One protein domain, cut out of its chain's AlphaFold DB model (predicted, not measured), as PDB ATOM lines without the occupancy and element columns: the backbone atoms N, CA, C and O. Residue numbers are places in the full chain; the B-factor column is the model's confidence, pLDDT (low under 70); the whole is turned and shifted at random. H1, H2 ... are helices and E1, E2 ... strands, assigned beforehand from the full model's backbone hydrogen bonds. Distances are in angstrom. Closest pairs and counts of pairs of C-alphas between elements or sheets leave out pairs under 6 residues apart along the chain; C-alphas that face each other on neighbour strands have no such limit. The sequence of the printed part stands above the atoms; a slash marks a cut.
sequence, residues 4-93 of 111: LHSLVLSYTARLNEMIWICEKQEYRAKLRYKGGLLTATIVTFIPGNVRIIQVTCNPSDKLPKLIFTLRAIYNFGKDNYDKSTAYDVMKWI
ATOM      1  N   LEU A   4      -9.731  22.115  -3.651       47.75
ATOM      2  CA  LEU A   4     -10.650  23.244  -3.604       47.75
ATOM      3  C   LEU A   4     -11.928  22.857  -4.356       47.75
ATOM      4  O   LEU A   4     -11.992  22.962  -5.579       47.75
ATOM      5  N   HIS A   5     -12.946  22.392  -3.638       60.97
ATOM      6  CA  HIS A   5     -14.259  22.157  -4.233       60.97
ATOM      7  C   HIS A   5     -15.045  23.472  -4.202       60.97
ATOM      8  O   HIS A   5     -15.420  23.974  -3.141       60.97
ATOM      9  N   SER A   6     -15.259  24.068  -5.376       57.31
ATOM     10  CA  SER A   6     -16.088  25.265  -5.532       57.31
ATOM     11  C   SER A   6     -17.444  24.880  -6.114       57.31
ATOM     12  O   SER A   6     -17.521  24.179  -7.121       57.31
ATOM     13  N   LEU A   7     -18.518  25.320  -5.460       63.41
ATOM     14  CA  LEU A   7     -19.874  25.239  -5.984       63.41
ATOM     15  C   LEU A   7     -20.254  26.626  -6.505       63.41
ATOM     16  O   LEU A   7     -20.353  27.594  -5.745       63.41
ATOM     17  N   VAL A   8     -20.448  26.725  -7.817       60.88
ATOM     18  CA  VAL A   8     -20.907  27.953  -8.471       60.88
ATOM     19  C   VAL A   8     -22.404  27.831  -8.706       60.88
ATOM     20  O   VAL A   8     -22.846  27.012  -9.508       60.88
ATOM     21  N   LEU A   9     -23.189  28.658  -8.018       60.50
ATOM     22  CA  LEU A   9     -24.632  28.729  -8.203       60.50
ATOM     23  C   LEU A   9     -24.932  29.894  -9.140       60.50
ATOM     24  O   LEU A   9     -25.025  31.058  -8.737       60.50
ATOM     25  N   SER A  10     -25.032  29.575 -10.426       56.31
ATOM     26  CA  SER A  10     -25.515  30.495 -11.447       56.31
ATOM     27  C   SER A  10     -27.026  30.305 -11.610       56.31
ATOM     28  O   SER A  10     -27.506  29.206 -11.869       56.31
ATOM     29  N   TYR A  11     -27.802  31.382 -11.462       57.91
ATOM     30  CA  TYR A  11     -29.248  31.381 -11.728       57.91
ATOM     31  C   TYR A  11     -29.511  31.351 -13.245       57.91
ATOM     32  O   TYR A  11     -30.073  32.280 -13.828       57.91
ATOM     33  N   THR A  12     -29.085  30.283 -13.919       48.34
ATOM     34  CA  THR A  12     -29.306  30.054 -15.359       48.34
ATOM     35  C   THR A  12     -30.790  30.083 -15.720       48.34
ATOM     36  O   THR A  12     -31.140  30.611 -16.772       48.34
ATOM     37  N   ALA A  13     -31.665  29.644 -14.808       48.47
ATOM     38  CA  ALA A  13     -33.123  29.723 -14.946       48.47
ATOM     39  C   ALA A  13     -33.676  31.164 -15.006       48.47
ATOM     40  O   ALA A  13     -34.781  31.381 -15.493       48.47
ATOM     41  N   ARG A  14     -32.925  32.170 -14.530       57.06
ATOM     42  CA  ARG A  14     -33.307  33.590 -14.655       57.06
ATOM     43  C   ARG A  14     -32.786  34.216 -15.946       57.06
ATOM     44  O   ARG A  14     -33.375  35.166 -16.455       57.06
ATOM     45  N   LEU A  15     -31.681  33.685 -16.468       65.00
ATOM     46  CA  LEU A  15     -31.080  34.131 -17.721       65.00
ATOM     47  C   LEU A  15     -31.833  33.592 -18.928       65.00
ATOM     48  O   LEU A  15     -32.054  34.340 -19.876       65.00
ATOM     49  N   ASN A  16     -32.240  32.325 -18.877       65.69
ATOM     50  CA  ASN A  16     -32.834  31.611 -19.994       65.69
ATOM     51  C   ASN A  16     -34.226  31.080 -19.642       65.69
ATOM     52  O   ASN A  16     -34.442  30.524 -18.573       65.69
ATOM     53  N   GLU A  17     -35.152  31.210 -20.581       72.62
ATOM     54  CA  GLU A  17     -36.421  30.496 -20.610       72.62
ATOM     55  C   GLU A  17     -36.247  29.226 -21.446       72.62
ATOM     56  O   GLU A  17     -35.681  29.274 -22.539       72.62
ATOM     57  N   MET A  18     -36.710  28.086 -20.938       81.56
ATOM     58  CA  MET A  18     -36.737  26.849 -21.717       81.56
ATOM     59  C   MET A  18     -37.991  26.857 -22.579       81.56
ATOM     60  O   MET A  18     -39.103  26.763 -22.068       81.56
ATOM     61  N   ILE A  19     -37.806  26.988 -23.887       83.94
ATOM     62  CA  ILE A  19     -38.897  27.014 -24.855       83.94
ATOM     63  C   ILE A  19     -38.921  25.684 -25.577       83.94
ATOM     64  O   ILE A  19     -37.917  25.244 -26.137       83.94
ATOM     65  N   TRP A  20     -40.085  25.050 -25.562       88.56
ATOM     66  CA  TRP A  20     -40.344  23.874 -26.370       88.56
ATOM     67  C   TRP A  20     -40.454  24.265 -27.846       88.56
ATOM     68  O   TRP A  20     -41.258  25.127 -28.202       88.56
ATOM     69  N   ILE A  21     -39.655  23.638 -28.709       86.75
ATOM     70  CA  ILE A  21     -39.725  23.830 -30.160       86.75
ATOM     71  C   ILE A  21     -40.396  22.605 -30.770       86.75
ATOM     72  O   ILE A  21     -39.759  21.570 -30.954       86.75
ATOM     73  N   CYS A  22     -41.678  22.737 -31.119       86.19
ATOM     74  CA  CYS A  22     -42.486  21.638 -31.655       86.19
ATOM     75  C   CYS A  22     -41.882  21.002 -32.917       86.19
ATOM     76  O   CYS A  22     -41.891  19.784 -33.041       86.19
ATOM     77  N   GLU A  23     -41.308  21.809 -33.815       91.06
ATOM     78  CA  GLU A  23     -40.700  21.348 -35.075       91.06
ATOM     79  C   GLU A  23     -39.501  20.415 -34.864       91.06
ATOM     80  O   GLU A  23     -39.216  19.566 -35.702       91.06
ATOM     81  N   LYS A  24     -38.789  20.583 -33.746       87.38
ATOM     82  CA  LYS A  24     -37.571  19.832 -33.417       87.38
ATOM     83  C   LYS A  24     -37.766  18.855 -32.259       87.38
ATOM     84  O   LYS A  24     -36.831  18.142 -31.920       87.38
ATOM     85  N   GLN A  25     -38.958  18.850 -31.657       91.44
ATOM     86  CA  GLN A  25     -39.306  18.100 -30.448       91.44
ATOM     87  C   GLN A  25     -38.246  18.185 -29.340       91.44
ATOM     88  O   GLN A  25     -37.900  17.193 -28.702       91.44
ATOM     89  N   GLU A  26     -37.723  19.386 -29.104       91.00
ATOM     90  CA  GLU A  26     -36.703  19.616 -28.085       91.00
ATOM     91  C   GLU A  26     -36.958  20.917 -27.319       91.00
ATOM     92  O   GLU A  26     -37.515  21.886 -27.845       91.00
ATOM     93  N   TYR A  27     -36.502  20.955 -26.066       81.38
ATOM     94  CA  TYR A  27     -36.402  22.197 -25.307       81.38
ATOM     95  C   TYR A  27     -35.124  22.936 -25.699       81.38
ATOM     96  O   TYR A  27     -34.027  22.385 -25.604       81.38
ATOM     97  N   ARG A  28     -35.248  24.212 -26.069       82.06
ATOM     98  CA  ARG A  28     -34.106  25.114 -26.233       82.06
ATOM     99  C   ARG A  28     -34.132  26.232 -25.209       82.06
ATOM    100  O   ARG A  28     -35.169  26.831 -24.941       82.06
ATOM    101  N   ALA A  29     -32.952  26.567 -24.705       76.94
ATOM    102  CA  ALA A  29     -32.754  27.765 -23.909       76.94
ATOM    103  C   ALA A  29     -32.855  29.009 -24.808       76.94
ATOM    104  O   ALA A  29     -32.057  29.186 -25.731       76.94
ATOM    105  N   LYS A  30     -33.814  29.891 -24.528       75.62
ATOM    106  CA  LYS A  30     -33.884  31.247 -25.078       75.62
ATOM    107  C   LYS A  30     -33.493  32.233 -23.991       75.62
ATOM    108  O   LYS A  30     -34.104  32.246 -22.928       75.62
ATOM    109  N   LEU A  31     -32.520  33.095 -24.265       69.00
ATOM    110  CA  LEU A  31     -32.138  34.156 -23.339       69.00
ATOM    111  C   LEU A  31     -33.350  35.069 -23.067       69.00
ATOM    112  O   LEU A  31     -33.860  35.733 -23.969       69.00
ATOM    113  N   ARG A  32     -33.823  35.072 -21.819       68.19
ATOM    114  CA  ARG A  32     -34.901  35.927 -21.300       68.19
ATOM    115  C   ARG A  32     -34.359  37.213 -20.684       68.19
ATOM    116  O   ARG A  32     -35.124  38.144 -20.452       68.19
ATOM    117  N   TYR A  33     -33.061  37.282 -20.410       67.56
ATOM    118  CA  TYR A  33     -32.435  38.477 -19.863       67.56
ATOM    119  C   TYR A  33     -32.628  39.685 -20.801       67.56
ATOM    120  O   TYR A  33     -32.129  39.704 -21.924       67.56
ATOM    121  N   LYS A  34     -33.374  40.693 -20.330       62.66
ATOM    122  CA  LYS A  34     -33.707  41.923 -21.076       62.66
ATOM    123  C   LYS A  34     -32.874  43.145 -20.654       62.66
ATOM    124  O   LYS A  34     -33.111  44.233 -21.165       62.66
ATOM    125  N   GLY A  35     -31.920  42.977 -19.734       66.56
ATOM    126  CA  GLY A  35     -31.128  44.060 -19.136       66.56
ATOM    127  C   GLY A  35     -31.126  44.025 -17.600       66.56
ATOM    128  O   GLY A  35     -31.956  43.351 -16.989       66.56
ATOM    129  N   GLY A  36     -30.183  44.741 -16.974       69.69
ATOM    130  CA  GLY A  36     -30.049  44.864 -15.514       69.69
ATOM    131  C   GLY A  36     -28.890  44.091 -14.869       69.69
ATOM    132  O   GLY A  36     -28.111  43.410 -15.525       69.69
ATOM    133  N   LEU A  37     -28.746  44.187 -13.549       75.38
ATOM    134  CA  LEU A  37     -27.624  43.563 -12.847       75.38
ATOM    135  C   LEU A  37     -27.824  42.044 -12.721       75.38
ATOM    136  O   LEU A  37     -28.773  41.579 -12.095       75.38
ATOM    137  N   LEU A  38     -26.900  41.263 -13.271       79.31
ATOM    138  CA  LEU A  38     -26.775  39.839 -12.978       79.31
ATOM    139  C   LEU A  38     -26.058  39.660 -11.648       79.31
ATOM    140  O   LEU A  38     -25.060  40.329 -11.398       79.31
ATOM    141  N   THR A  39     -26.546  38.739 -10.820       78.44
ATOM    142  CA  THR A  39     -25.886  38.322  -9.578       78.44
ATOM    143  C   THR A  39     -25.769  36.802  -9.559       78.44
ATOM    144  O   THR A  39     -26.718  36.099  -9.899       78.44
ATOM    145  N   ALA A  40     -24.606  36.296  -9.163       82.25
ATOM    146  CA  ALA A  40     -24.337  34.889  -8.904       82.25
ATOM    147  C   ALA A  40     -23.721  34.740  -7.510       82.25
ATOM    148  O   ALA A  40     -23.055  35.655  -7.025       82.25
ATOM    149  N   THR A  41     -23.919  33.588  -6.874       85.00
ATOM    150  CA  THR A  41     -23.293  33.278  -5.582       85.00
ATOM    151  C   THR A  41     -22.348  32.098  -5.767       85.00
ATOM    152  O   THR A  41     -22.704  31.076  -6.346       85.00
ATOM    153  N   ILE A  42     -21.120  32.255  -5.292       86.81
ATOM    154  CA  ILE A  42     -20.077  31.237  -5.299       86.81
ATOM    155  C   ILE A  42     -19.830  30.837  -3.853       86.81
ATOM    156  O   ILE A  42     -19.464  31.674  -3.024       86.81
ATOM    157  N   VAL A  43     -20.007  29.553  -3.567       88.06
ATOM    158  CA  VAL A  43     -19.713  28.961  -2.263       88.06
ATOM    159  C   VAL A  43     -18.499  28.061  -2.435       88.06
ATOM    160  O   VAL A  43     -18.521  27.086  -3.184       88.06
ATOM    161  N   THR A  44     -17.399  28.425  -1.784       88.94
ATOM    162  CA  THR A  44     -16.131  27.699  -1.882       88.94
ATOM    163  C   THR A  44     -15.864  26.957  -0.587       88.94
ATOM    164  O   THR A  44     -15.837  27.575   0.478       88.94
ATOM    165  N   PHE A  45     -15.622  25.653  -0.694       85.19
ATOM    166  CA  PHE A  45     -15.243  24.804   0.427       85.19
ATOM    167  C   PHE A  45     -13.722  24.664   0.446       85.19
ATOM    168  O   PHE A  45     -13.106  24.098  -0.457       85.19
ATOM    169  N   ILE A  46     -13.119  25.229   1.484       83.12
ATOM    170  CA  ILE A  46     -11.696  25.148   1.802       83.12
ATOM    171  C   ILE A  46     -11.590  24.252   3.045       83.12
ATOM    172  O   ILE A  46     -12.507  24.255   3.868       83.12
ATOM    173  N   PRO A  47     -10.514  23.471   3.242       83.56
ATOM    174  CA  PRO A  47     -10.341  22.728   4.486       83.56
ATOM    175  C   PRO A  47     -10.564  23.617   5.722       83.56
ATOM    176  O   PRO A  47      -9.908  24.644   5.893       83.56
ATOM    177  N   GLY A  48     -11.549  23.243   6.543       83.31
ATOM    178  CA  GLY A  48     -11.940  23.971   7.751       83.31
ATOM    179  C   GLY A  48     -12.667  25.301   7.530       83.31
ATOM    180  O   GLY A  48     -12.991  25.943   8.519       83.31
ATOM    181  N   ASN A  49     -12.946  25.739   6.296       88.38
ATOM    182  CA  ASN A  49     -13.623  27.015   6.045       88.38
ATOM    183  C   ASN A  49     -14.562  26.983   4.834       88.38
ATOM    184  O   ASN A  49     -14.262  26.402   3.795       88.38
ATOM    185  N   VAL A  50     -15.666  27.716   4.921       89.38
ATOM    186  CA  VAL A  50     -16.554  27.986   3.789       89.38
ATOM    187  C   VAL A  50     -16.539  29.474   3.493       89.38
ATOM    188  O   VAL A  50     -16.808  30.295   4.365       89.38
ATOM    189  N   ARG A  51     -16.235  29.834   2.246       91.62
ATOM    190  CA  ARG A  51     -16.214  31.221   1.778       91.62
ATOM    191  C   ARG A  51     -17.375  31.470   0.830       91.62
ATOM    192  O   ARG A  51     -17.555  30.728  -0.132       91.62
ATOM    193  N   ILE A  52     -18.106  32.554   1.064       89.25
ATOM    194  CA  ILE A  52     -19.237  32.967   0.234       89.25
ATOM    195  C   ILE A  52     -18.890  34.263  -0.475       89.25
ATOM    196  O   ILE A  52     -18.584  35.280   0.153       89.25
ATOM    197  N   ILE A  53     -18.933  34.219  -1.800       88.88
ATOM    198  CA  ILE A  53     -18.642  35.344  -2.680       88.88
ATOM    199  C   ILE A  53     -19.870  35.578  -3.544       88.88
ATOM    200  O   ILE A  53     -20.361  34.657  -4.185       88.88
ATOM    201  N   GLN A  54     -20.351  36.811  -3.599       87.38
ATOM    202  CA  GLN A  54     -21.313  37.214  -4.613       87.38
ATOM    203  C   GLN A  54     -20.593  37.888  -5.767       87.38
ATOM    204  O   GLN A  54     -19.702  38.709  -5.565       87.38
ATOM    205  N   VAL A  55     -20.990  37.533  -6.980       86.06
ATOM    206  CA  VAL A  55     -20.457  38.095  -8.213       86.06
ATOM    207  C   VAL A  55     -21.571  38.845  -8.901       86.06
ATOM    208  O   VAL A  55     -22.625  38.266  -9.153       86.06
ATOM    209  N   THR A  56     -21.343  40.109  -9.225       85.12
ATOM    210  CA  THR A  56     -22.300  40.905  -9.989       85.12
ATOM    211  C   THR A  56     -21.722  41.329 -11.329       85.12
ATOM    212  O   THR A  56     -20.529  41.613 -11.423       85.12
ATOM    213  N   CYS A  57     -22.563  41.394 -12.356       83.06
ATOM    214  CA  CYS A  57     -22.194  41.836 -13.698       83.06
ATOM    215  C   CYS A  57     -23.369  42.558 -14.346       83.06
ATOM    216  O   CYS A  57     -24.480  42.034 -14.342       83.06
ATOM    217  N   ASN A  58     -23.144  43.730 -14.934       82.06
ATOM    218  CA  ASN A  58     -24.121  44.335 -15.828       82.06
ATOM    219  C   ASN A  58     -23.676  44.110 -17.282       82.06
ATOM    220  O   ASN A  58     -22.843  44.861 -17.789       82.06
ATOM    221  N   PRO A  59     -24.190  43.081 -17.972       76.50
ATOM    222  CA  PRO A  59     -23.798  42.798 -19.351       76.50
ATOM    223  C   PRO A  59     -24.294  43.859 -20.347       76.50
ATOM    224  O   PRO A  59     -23.855  43.851 -21.490       76.50
ATOM    225  N   SER A  60     -25.184  44.774 -19.938       77.00
ATOM    226  CA  SER A  60     -25.584  45.925 -20.757       77.00
ATOM    227  C   SER A  60     -24.546  47.056 -20.778       77.00
ATOM    228  O   SER A  60     -24.686  47.981 -21.578       77.00
ATOM    229  N   ASP A  61     -23.517  47.015 -19.926       80.06
ATOM    230  CA  ASP A  61     -22.436  48.002 -19.957       80.06
ATOM    231  C   ASP A  61     -21.558  47.815 -21.206       80.06
ATOM    232  O   ASP A  61     -21.297  46.696 -21.640       80.06
ATOM    233  N   LYS A  62     -21.017  48.918 -21.751       82.56
ATOM    234  CA  LYS A  62     -20.102  48.892 -22.915       82.56
ATOM    235  C   LYS A  62     -18.868  48.005 -22.683       82.56
ATOM    236  O   LYS A  62     -18.314  47.457 -23.630       82.56
ATOM    237  N   LEU A  63     -18.438  47.890 -21.428       84.81
ATOM    238  CA  LEU A  63     -17.399  46.970 -20.983       84.81
ATOM    239  C   LEU A  63     -17.886  46.291 -19.694       84.81
ATOM    240  O   LEU A  63     -17.730  46.877 -18.617       84.81
ATOM    241  N   PRO A  64     -18.495  45.097 -19.784       81.25
ATOM    242  CA  PRO A  64     -19.021  44.395 -18.622       81.25
ATOM    243  C   PRO A  64     -17.911  44.087 -17.616       81.25
ATOM    244  O   PRO A  64     -16.884  43.502 -17.963       81.25
ATOM    245  N   LYS A  65     -18.118  44.473 -16.356       86.94
ATOM    246  CA  LYS A  65     -17.189  44.189 -15.257       86.94
ATOM    247  C   LYS A  65     -17.792  43.162 -14.312       86.94
ATOM    248  O   LYS A  65     -18.928  43.314 -13.867       86.94
ATOM    249  N   LEU A  66     -16.998  42.150 -13.973       87.44
ATOM    250  CA  LEU A  66     -17.306  41.217 -12.895       87.44
ATOM    251  C   LEU A  66     -16.831  41.818 -11.575       87.44
ATOM    252  O   LEU A  66     -15.637  42.039 -11.381       87.44
ATOM    253  N   ILE A  67     -17.768  42.084 -10.672       87.38
ATOM    254  CA  ILE A  67     -17.476  42.597  -9.333       87.38
ATOM    255  C   ILE A  67     -17.660  41.453  -8.347       87.38
ATOM    256  O   ILE A  67     -18.759  40.919  -8.211       87.38
ATOM    257  N   PHE A  68     -16.586  41.088  -7.651       89.19
ATOM    258  CA  PHE A  68     -16.587  40.040  -6.637       89.19
ATOM    259  C   PHE A  68     -16.679  40.677  -5.252       89.19
ATOM    260  O   PHE A  68     -15.808  41.446  -4.855       89.19
ATOM    261  N   THR A  69     -17.719  40.331  -4.502       89.00
ATOM    262  CA  THR A  69     -17.957  40.812  -3.141       89.00
ATOM    263  C   THR A  69     -17.899  39.634  -2.180       89.00
ATOM    264  O   THR A  69     -18.697  38.703  -2.284       89.00
ATOM    265  N   LEU A  70     -16.966  39.662  -1.228       90.69
ATOM    266  CA  LEU A  70     -16.951  38.700  -0.127       90.69
ATOM    267  C   LEU A  70     -18.145  38.981   0.795       90.69
ATOM    268  O   LEU A  70     -18.291  40.098   1.282       90.69
ATOM    269  N   ARG A  71     -18.987  37.975   1.030       89.44
ATOM    270  CA  ARG A  71     -20.159  38.096   1.909       89.44
ATOM    271  C   ARG A  71     -19.938  37.494   3.281       89.44
ATOM    272  O   ARG A  71     -20.349  38.095   4.264       89.44
ATOM    273  N   ALA A  72     -19.304  36.329   3.337       89.69
ATOM    274  CA  ALA A  72     -19.070  35.634   4.591       89.69
ATOM    275  C   ALA A  72     -17.889  34.669   4.483       89.69
ATOM    276  O   ALA A  72     -17.584  34.146   3.403       89.69
ATOM    277  N   ILE A  73     -17.255  34.421   5.627       91.12
ATOM    278  CA  ILE A  73     -16.320  33.319   5.840       91.12
ATOM    279  C   ILE A  73     -16.781  32.605   7.105       91.12
ATOM    280  O   ILE A  73     -16.889  33.227   8.158       91.12
ATOM    281  N   TYR A  74     -17.055  31.313   6.988       89.69
ATOM    282  CA  TYR A  74     -17.479  30.457   8.086       89.69
ATOM    283  C   TYR A  74     -16.382  29.449   8.400       89.69
ATOM    284  O   TYR A  74     -15.836  28.837   7.481       89.69
ATOM    285  N   ASN A  75     -16.084  29.255   9.681       88.69
ATOM    286  CA  ASN A  75     -15.097  28.283  10.139       88.69
ATOM    287  C   ASN A  75     -15.808  26.973  10.508       88.69
ATOM    288  O   ASN A  75     -16.682  26.959  11.364       88.69
ATOM    289  N   PHE A  76     -15.424  25.887   9.845       82.50
ATOM    290  CA  PHE A  76     -15.888  24.515  10.081       82.50
ATOM    291  C   PHE A  76     -14.742  23.612  10.557       82.50
ATOM    292  O   PHE A  76     -14.741  22.403  10.316       82.50
ATOM    293  N   GLY A  77     -13.722  24.192  11.191       80.56
ATOM    294  CA  GLY A  77     -12.691  23.443  11.898       80.56
ATOM    295  C   GLY A  77     -13.312  22.462  12.895       80.56
ATOM    296  O   GLY A  77     -14.416  22.678  13.390       80.56
ATOM    297  N   LYS A  78     -12.592  21.376  13.185       73.75
ATOM    298  CA  LYS A  78     -13.089  20.249  13.991       73.75
ATOM    299  C   LYS A  78     -13.654  20.678  15.354       73.75
ATOM    300  O   LYS A  78     -14.650  20.114  15.790       73.75
ATOM    301  N   ASP A  79     -13.066  21.709  15.955       81.12
ATOM    302  CA  ASP A  79     -13.460  22.237  17.267       81.12
ATOM    303  C   ASP A  79     -14.527  23.347  17.187       81.12
ATOM    304  O   ASP A  79     -15.067  23.764  18.205       81.12
ATOM    305  N   ASN A  80     -14.851  23.816  15.978       76.25
ATOM    306  CA  ASN A  80     -15.723  24.968  15.718       76.25
ATOM    307  C   ASN A  80     -16.979  24.598  14.913       76.25
ATOM    308  O   ASN A  80     -17.640  25.481  14.367       76.25
ATOM    309  N   TYR A  81     -17.301  23.306  14.784       80.00
ATOM    310  CA  TYR A  81     -18.508  22.902  14.068       80.00
ATOM    311  C   TYR A  81     -19.754  23.385  14.812       80.00
ATOM    312  O   TYR A  81     -20.083  22.895  15.892       80.00
ATOM    313  N   ASP A  82     -20.479  24.304  14.182       85.62
ATOM    314  CA  ASP A  82     -21.739  24.833  14.679       85.62
ATOM    315  C   ASP A  82     -22.884  24.531  13.698       85.62
ATOM    316  O   ASP A  82     -22.812  24.809  12.496       85.62
ATOM    317  N   LYS A  83     -23.975  23.965  14.225       86.56
ATOM    318  CA  LYS A  83     -25.149  23.595  13.425       86.56
ATOM    319  C   LYS A  83     -25.865  24.820  12.857       86.56
ATOM    320  O   LYS A  83     -26.359  24.734  11.733       86.56
ATOM    321  N   SER A  84     -25.913  25.947  13.577       87.75
ATOM    322  CA  SER A  84     -26.500  27.184  13.031       87.75
ATOM    323  C   SER A  84     -25.698  27.700  11.844       87.75
ATOM    324  O   SER A  84     -26.265  28.009  10.798       87.75
ATOM    325  N   THR A  85     -24.375  27.686  11.961       87.25
ATOM    326  CA  THR A  85     -23.448  28.062  10.893       87.25
ATOM    327  C   THR A  85     -23.606  27.162   9.662       87.25
ATOM    328  O   THR A  85     -23.677  27.655   8.534       87.25
ATOM    329  N   ALA A  86     -23.744  25.845   9.856       86.81
ATOM    330  CA  ALA A  86     -24.055  24.911   8.770       86.81
ATOM    331  C   ALA A  86     -25.379  25.262   8.072       86.81
ATOM    332  O   ALA A  86     -25.450  25.292   6.843       86.81
ATOM    333  N   TYR A  87     -26.419  25.559   8.852       89.38
ATOM    334  CA  TYR A  87     -27.728  25.936   8.330       89.38
ATOM    335  C   TYR A  87     -27.684  27.245   7.529       89.38
ATOM    336  O   TYR A  87     -28.281  27.328   6.455       89.38
ATOM    337  N   ASP A  88     -26.928  28.247   7.981       88.25
ATOM    338  CA  ASP A  88     -26.768  29.502   7.246       88.25
ATOM    339  C   ASP A  88     -26.026  29.310   5.920       88.25
ATOM    340  O   ASP A  88     -26.460  29.843   4.898       88.25
ATOM    341  N   VAL A  89     -24.975  28.484   5.883       87.44
ATOM    342  CA  VAL A  89     -24.328  28.102   4.615       87.44
ATOM    343  C   VAL A  89     -25.324  27.428   3.668       87.44
ATOM    344  O   VAL A  89     -25.342  27.739   2.476       87.44
ATOM    345  N   MET A  90     -26.195  26.554   4.180       87.31
ATOM    346  CA  MET A  90     -27.228  25.919   3.359       87.31
ATOM    347  C   MET A  90     -28.237  26.929   2.805       87.31
ATOM    348  O   MET A  90     -28.630  26.793   1.648       87.31
ATOM    349  N   LYS A  91     -28.609  27.978   3.554       87.00
ATOM    350  CA  LYS A  91     -29.458  29.059   3.018       87.00
ATOM    351  C   LYS A  91     -28.810  29.739   1.821       87.00
ATOM    352  O   LYS A  91     -29.481  29.959   0.821       87.00
ATOM    353  N   TRP A  92     -27.510  30.020   1.882       84.50
ATOM    354  CA  TRP A  92     -26.793  30.607   0.749       84.50
ATOM    355  C   TRP A  92     -26.783  29.711  -0.491       84.50
ATOM    356  O   TRP A  92     -26.747  30.228  -1.607       84.50
ATOM    357  N   ILE A  93     -26.814  28.388  -0.309       83.19
ATOM    358  CA  ILE A  93     -26.826  27.423  -1.412       83.19
ATOM    359  C   ILE A  93     -28.230  27.256  -1.999       83.19
ATOM    360  O   ILE A  93     -28.408  27.271  -3.214       83.19
TER     361      ILE A  93
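This is residues 4 to 93 of the 111 residues of an uncharacterized protein of Coccidioides immitis (UniProt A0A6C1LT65). A twisted sheet of four strands has helix H2 over one face and no named helix over the other; a separate two-strand hairpin, E2 and E3, lies at one end of the long axis, joined to the sheet through short H1 and residues 32 to 37. The printed part has 90 residues, with two named helices and six named strands in the order E1 H1 E2 E3 E4 E5 E6 H2. The sheet's order is E1 E4 E5 E6, antiparallel; the class is mixed. The whole is loose, with a radius of gyration of the C-alphas of 17.6 A, and spans 58 by 35 by 22 A.

Begin at edge strand E1, residues 5 to 9, antiparallel to E4, residues 38 to 46; N 7 and O 43 are within hydrogen-bond range at 2.9 A. E4, E5, residues 49 to 57, and E6, residues 67 to 75, form a meander, each strand the antiparallel neighbour of the one before; find N 42 and O 53 at 2.8 A, and N 54 and O 69 at 2.8 A. H2, residues 83 to 93, makes two layers with this sheet, a helix on one face, at a height of 9.6 A. It runs along the strands, at 25 degrees to E5 on the local plane, over E5 and only just over E6, with 3 C-alphas falling there. The closest C-alphas of E4 and H2 are Val 43 and Ile 93, 7.3 A apart. H1, residues 12 to 15, is not on the sheet. In the hairpin of E2, residues 16 to 21, and E3, residues 26 to 31, N 19 and O 28 are 2.8 A apart; both strands are apart from H2. Every O i to N i+4 pair in H2 is within range; H1 is too short for one.

Find C-alpha 5 at (-14.259, 22.157, -4.233), where E1 begins. E4 measures 25.7 A, E5 26.1 A, E6 24.3 A and H2 15.4 A, ending at C-alpha 93, (-26.826, 27.423, -1.412).

The C-alphas farthest apart are those of Glu 23 and Asp 79, 59.0 A. The printed part has no cut and no long link. The model's pLDDT is under 70 at residues 4 to 16 and 31 to 36.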